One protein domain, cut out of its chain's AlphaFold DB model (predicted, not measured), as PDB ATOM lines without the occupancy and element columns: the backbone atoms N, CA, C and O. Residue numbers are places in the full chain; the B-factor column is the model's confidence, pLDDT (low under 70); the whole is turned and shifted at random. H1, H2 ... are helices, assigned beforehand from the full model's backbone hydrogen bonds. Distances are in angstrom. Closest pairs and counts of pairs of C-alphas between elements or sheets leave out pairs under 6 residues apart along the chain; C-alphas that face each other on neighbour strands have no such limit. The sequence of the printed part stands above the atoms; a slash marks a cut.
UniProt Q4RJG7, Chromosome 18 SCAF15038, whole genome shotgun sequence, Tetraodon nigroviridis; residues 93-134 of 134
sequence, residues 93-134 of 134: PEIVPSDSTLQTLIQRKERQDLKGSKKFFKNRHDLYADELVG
ATOM      1  N   PRO A  93     -18.619  47.760   6.298       76.94
ATOM      2  CA  PRO A  93     -18.598  46.701   7.308       76.94
ATOM      3  C   PRO A  93     -18.484  45.292   6.703       76.94
ATOM      4  O   PRO A  93     -18.256  44.319   7.429       76.94
ATOM      5  N   GLU A  94     -18.650  45.155   5.385       80.88
ATOM      6  CA  GLU A  94     -18.456  43.896   4.675       80.88
ATOM      7  C   GLU A  94     -16.991  43.624   4.317       80.88
ATOM      8  O   GLU A  94     -16.652  42.472   4.030       80.88
ATOM      9  N   ILE A  95     -16.105  44.622   4.366       82.31
ATOM     10  CA  ILE A  95     -14.690  44.439   4.037       82.31
ATOM     11  C   ILE A  95     -13.947  43.902   5.259       82.31
ATOM     12  O   ILE A  95     -13.840  44.555   6.293       82.31
ATOM     13  N   VAL A  96     -13.381  42.702   5.126       83.62
ATOM     14  CA  VAL A  96     -12.541  42.123   6.176       83.62
ATOM     15  C   VAL A  96     -11.085  42.597   6.034       83.62
ATOM     16  O   VAL A  96     -10.476  42.350   4.981       83.62
ATOM     17  N   PRO A  97     -10.481  43.191   7.088       81.06
ATOM     18  CA  PRO A  97      -9.070  43.581   7.092       81.06
ATOM     19  C   PRO A  97      -8.131  42.419   6.739       81.06
ATOM     20  O   PRO A  97      -8.375  41.263   7.086       81.06
ATOM     21  N   SER A  98      -7.065  42.710   5.994       78.44
ATOM     22  CA  SER A  98      -6.102  41.708   5.496       78.44
ATOM     23  C   SER A  98      -5.261  41.065   6.591       78.44
ATOM     24  O   SER A  98      -4.815  39.934   6.448       78.44
ATOM     25  N   ASP A  99      -5.041  41.815   7.656       80.94
ATOM     26  CA  ASP A  99      -4.186  41.540   8.802       80.94
ATOM     27  C   ASP A  99      -4.990  41.102  10.035       80.94
ATOM     28  O   ASP A  99      -4.483  41.116  11.155       80.94
ATOM     29  N   SER A 100      -6.252  40.702   9.842       80.25
ATOM     30  CA  SER A 100      -7.100  40.272  10.946       80.25
ATOM     31  C   SER A 100      -6.518  39.057  11.671       80.25
ATOM     32  O   SER A 100      -6.210  38.036  11.060       80.25
ATOM     33  N   THR A 101      -6.423  39.154  12.996       83.81
ATOM     34  CA  THR A 101      -5.999  38.064  13.888       83.81
ATOM     35  C   THR A 101      -7.179  37.257  14.436       83.81
ATOM     36  O   THR A 101      -6.985  36.191  15.022       83.81
ATOM     37  N   LEU A 102      -8.412  37.740  14.242       83.38
ATOM     38  CA  LEU A 102      -9.626  37.052  14.674       83.38
ATOM     39  C   LEU A 102      -9.981  35.943  13.679       83.38
ATOM     40  O   LEU A 102     -10.282  36.212  12.517       83.38
ATOM     41  N   GLN A 103     -10.021  34.698  14.156       80.88
ATOM     42  CA  GLN A 103     -10.291  33.511  13.331       80.88
ATOM     43  C   GLN A 103     -11.589  33.618  12.516       80.88
ATOM     44  O   GLN A 103     -11.628  33.260  11.342       80.88
ATOM     45  N   THR A 104     -12.643  34.184  13.103       83.00
ATOM     46  CA  THR A 104     -13.935  34.393  12.432       83.00
ATOM     47  C   THR A 104     -13.830  35.336  11.234       83.00
ATOM     48  O   THR A 104     -14.465  35.114  10.201       83.00
ATOM     49  N   LEU A 105     -13.001  36.375  11.343       84.31
ATOM     50  CA  LEU A 105     -12.737  37.310  10.258       84.31
ATOM     51  C   LEU A 105     -11.856  36.662   9.186       84.31
ATOM     52  O   LEU A 105     -12.195  36.759   8.011       84.31
ATOM     53  N   ILE A 106     -10.808  35.925   9.568       86.12
ATOM     54  CA  ILE A 106      -9.968  35.173   8.620       86.12
ATOM     55  C   ILE A 106     -10.836  34.239   7.762       86.12
ATOM     56  O   ILE A 106     -10.823  34.334   6.536       86.12
ATOM     57  N   GLN A 107     -11.689  33.424   8.388       85.06
ATOM     58  CA  GLN A 107     -12.605  32.526   7.676       85.06
ATOM     59  C   GLN A 107     -13.603  33.278   6.783       85.06
ATOM     60  O   GLN A 107     -13.944  32.821   5.689       85.06
ATOM     61  N   ARG A 108     -14.110  34.436   7.230       84.75
ATOM     62  CA  ARG A 108     -14.998  35.275   6.414       84.75
ATOM     63  C   ARG A 108     -14.272  35.801   5.176       84.75
ATOM     64  O   ARG A 108     -14.854  35.738   4.093       84.75
ATOM     65  N   LYS A 109     -13.027  36.261   5.324       86.38
ATOM     66  CA  LYS A 109     -12.180  36.730   4.220       86.38
ATOM     67  C   LYS A 109     -11.906  35.606   3.227       86.38
ATOM     68  O   LYS A 109     -12.196  35.765   2.050       86.38
ATOM     69  N   GLU A 110     -11.505  34.431   3.713       84.19
ATOM     70  CA  GLU A 110     -11.344  33.235   2.882       84.19
ATOM     71  C   GLU A 110     -12.624  32.941   2.089       84.19
ATOM     72  O   GLU A 110     -12.587  32.803   0.871       84.19
ATOM     73  N   ARG A 111     -13.797  32.923   2.737       82.31
ATOM     74  CA  ARG A 111     -15.079  32.720   2.040       82.31
ATOM     75  C   ARG A 111     -15.368  33.808   1.002       82.31
ATOM     76  O   ARG A 111     -15.973  33.490  -0.021       82.31
ATOM     77  N   GLN A 112     -15.009  35.064   1.254       82.81
ATOM     78  CA  GLN A 112     -15.176  36.164   0.296       82.81
ATOM     79  C   GLN A 112     -14.258  35.983  -0.918       82.81
ATOM     80  O   GLN A 112     -14.745  35.994  -2.051       82.81
ATOM     81  N   ASP A 113     -12.978  35.699  -0.685       81.06
ATOM     82  CA  ASP A 113     -11.978  35.451  -1.726       81.06
ATOM     83  C   ASP A 113     -12.365  34.236  -2.582       81.06
ATOM     84  O   ASP A 113     -12.295  34.251  -3.813       81.06
ATOM     85  N   LEU A 114     -12.886  33.195  -1.937       73.88
ATOM     86  CA  LEU A 114     -13.338  31.963  -2.571       73.88
ATOM     87  C   LEU A 114     -14.690  32.096  -3.296       73.88
ATOM     88  O   LEU A 114     -14.933  31.404  -4.287       73.88
ATOM     89  N   LYS A 115     -15.585  32.986  -2.843       65.31
ATOM     90  CA  LYS A 115     -16.785  33.380  -3.605       65.31
ATOM     91  C   LYS A 115     -16.401  34.163  -4.862       65.31
ATOM     92  O   LYS A 115     -17.011  33.940  -5.908       65.31
ATOM     93  N   GLY A 116     -15.384  35.024  -4.775       60.78
ATOM     94  CA  GLY A 116     -14.778  35.687  -5.934       60.78
ATOM     95  C   GLY A 116     -14.129  34.681  -6.893       60.78
ATOM     96  O   GLY A 116     -14.319  34.751  -8.108       60.78
ATOM     97  N   SER A 117     -13.464  33.667  -6.341       61.44
ATOM     98  CA  SER A 117     -12.844  32.548  -7.052       61.44
ATOM     99  C   SER A 117     -13.785  31.337  -7.136       61.44
ATOM    100  O   SER A 117     -13.474  30.277  -6.600       61.44
ATOM    101  N   LYS A 118     -14.953  31.486  -7.787       58.66
ATOM    102  CA  LYS A 118     -15.948  30.426  -8.103       58.66
ATOM    103  C   LYS A 118     -15.495  28.987  -7.763       58.66
ATOM    104  O   LYS A 118     -14.914  28.333  -8.629       58.66
ATOM    105  N   LYS A 119     -15.806  28.501  -6.549       54.81
ATOM    106  CA  LYS A 119     -16.109  27.089  -6.180       54.81
ATOM    107  C   LYS A 119     -16.173  26.920  -4.652       54.81
ATOM    108  O   LYS A 119     -15.199  26.495  -4.048       54.81
ATOM    109  N   PHE A 120     -17.332  27.154  -4.030       54.53
ATOM    110  CA  PHE A 120     -17.619  26.594  -2.699       54.53
ATOM    111  C   PHE A 120     -18.926  25.808  -2.710       54.53
ATOM    112  O   PHE A 120     -20.006  26.379  -2.816       54.53
ATOM    113  N   PHE A 121     -18.800  24.489  -2.566       59.09
ATOM    114  CA  PHE A 121     -19.868  23.578  -2.161       59.09
ATOM    115  C   PHE A 121     -19.411  22.885  -0.872       59.09
ATOM    116  O   PHE A 121     -19.019  21.724  -0.897       59.09
ATOM    117  N   LYS A 122     -19.390  23.613   0.250       63.47
ATOM    118  CA  LYS A 122     -19.331  22.984   1.578       63.47
ATOM    119  C   LYS A 122     -20.742  22.970   2.154       63.47
ATOM    120  O   LYS A 122     -21.461  23.966   2.040       63.47
ATOM    121  N   ASN A 123     -21.164  21.834   2.701       59.22
ATOM    122  CA  ASN A 123     -22.488  21.694   3.295       59.22
ATOM    123  C   ASN A 123     -22.496  22.387   4.667       59.22
ATOM    124  O   ASN A 123     -21.459  22.534   5.307       59.22
ATOM    125  N   ARG A 124     -23.671  22.806   5.147       63.22
ATOM    126  CA  ARG A 124     -23.824  23.509   6.433       63.22
ATOM    127  C   ARG A 124     -23.252  22.716   7.611       63.22
ATOM    128  O   ARG A 124     -22.780  23.326   8.553       63.22
ATOM    129  N   HIS A 125     -23.290  21.384   7.549       67.75
ATOM    130  CA  HIS A 125     -22.706  20.519   8.580       67.75
ATOM    131  C   HIS A 125     -21.191  20.696   8.712       67.75
ATOM    132  O   HIS A 125     -20.691  20.753   9.828       67.75
ATOM    133  N   ASP A 126     -20.485  20.839   7.590       66.75
ATOM    134  CA  ASP A 126     -19.029  20.985   7.588       66.75
ATOM    135  C   ASP A 126     -18.615  22.336   8.188       66.75
ATOM    136  O   ASP A 126     -17.574  22.443   8.820       66.75
ATOM    137  N   LEU A 127     -19.463  23.362   8.036       60.41
ATOM    138  CA  LEU A 127     -19.217  24.693   8.590       60.41
ATOM    139  C   LEU A 127     -19.290  24.720  10.122       60.41
ATOM    140  O   LEU A 127     -18.491  25.410  10.739       60.41
ATOM    141  N   TYR A 128     -20.221  23.974  10.725       62.53
ATOM    142  CA  TYR A 128     -20.391  23.941  12.185       62.53
ATOM    143  C   TYR A 128     -19.327  23.100  12.899       62.53
ATOM    144  O   TYR A 128     -19.049  23.331  14.071       62.53
ATOM    145  N   ALA A 129     -18.734  22.119  12.218       69.94
ATOM    146  CA  ALA A 129     -17.681  21.292  12.802       69.94
ATOM    147  C   ALA A 129     -16.387  22.091  13.036       69.94
ATOM    148  O   ALA A 129     -15.739  21.918  14.067       69.94
ATOM    149  N   ASP A 130     -16.057  23.006  12.121       63.12
ATOM    150  CA  ASP A 130     -14.868  23.862  12.221       63.12
ATOM    151  C   ASP A 130     -14.980  24.893  13.372       63.12
ATOM    152  O   ASP A 130     -13.966  25.378  13.866       63.12
ATOM    153  N   GLU A 131     -16.195  25.202  13.844       60.16
ATOM    154  CA  GLU A 131     -16.446  26.136  14.957       60.16
ATOM    155  C   GLU A 131     -16.188  25.519  16.349       60.16
ATOM    156  O   GLU A 131     -16.039  26.251  17.325       60.16
ATOM    157  N   LEU A 132     -16.124  24.185  16.460       56.94
ATOM    158  CA  LEU A 132     -16.065  23.449  17.737       56.94
ATOM    159  C   LEU A 132     -14.661  22.968  18.140       56.94
ATOM    160  O   LEU A 132     -14.505  22.414  19.227       56.94
ATOM    161  N   VAL A 133     -13.653  23.142  17.282       50.59
ATOM    162  CA  VAL A 133     -12.278  22.642  17.504       50.59
ATOM    163  C   VAL A 133     -11.268  23.794  17.690       50.59
ATOM    164  O   VAL A 133     -10.061  23.585  17.599       50.59
ATOM    165  N   GLY A 134     -11.754  25.011  17.958       46.34
ATOM    166  CA  GLY A 134     -10.924  26.173  18.304       46.34
ATOM    167  C   GLY A 134     -10.428  26.150  19.743       46.34
ATOM    168  O   GLY A 134     -11.275  25.959  20.642       46.34
TER     169      GLY A 134
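What this domain is: This is residues 93 to 134 of the 134 residues of an uncharacterized protein of Tetraodon nigroviridis (UniProt Q4RJG7). One helix, H1, forms a straight bar, with residues 93 to 102 folding back over one side of it and the tail with H2 looping round on its other side, across an open gap. Residues 113 to 119 and 121 to 130 stand free. The printed part has 42 residues with two named helices, H1 then H2, and no named strand; its class is all helix, though named elements hold only 20 residues. It is only just loose, close to compact, with a radius of gyration of the C-alphas of 11.2 A, and only just flat, spanning 27 by 27 by 15 A.

Where its parts are: H1, residues 103 to 116, measures 19.9 A from C-alpha 103 at (-10.291, 33.511, 13.331) to C-alpha 116. H2, residues 124 to 129, measures 9.1 A, ending at C-alpha 129 at (-17.681, 21.292, 12.802).

How they stand to each other: H1 and H2 are apart, with no C-alphas within 8 A, and a short link of 7 residues joins them. In both helices every O i to N i+4 pair is within hydrogen-bond range.

The domain as a whole: The two farthest C-alphas, of Asp 99 and His 125, are 28.0 A apart. The printed part has no cut. Mean pLDDT of the printed part is 71.7, and residues 115 to 134 are under 70.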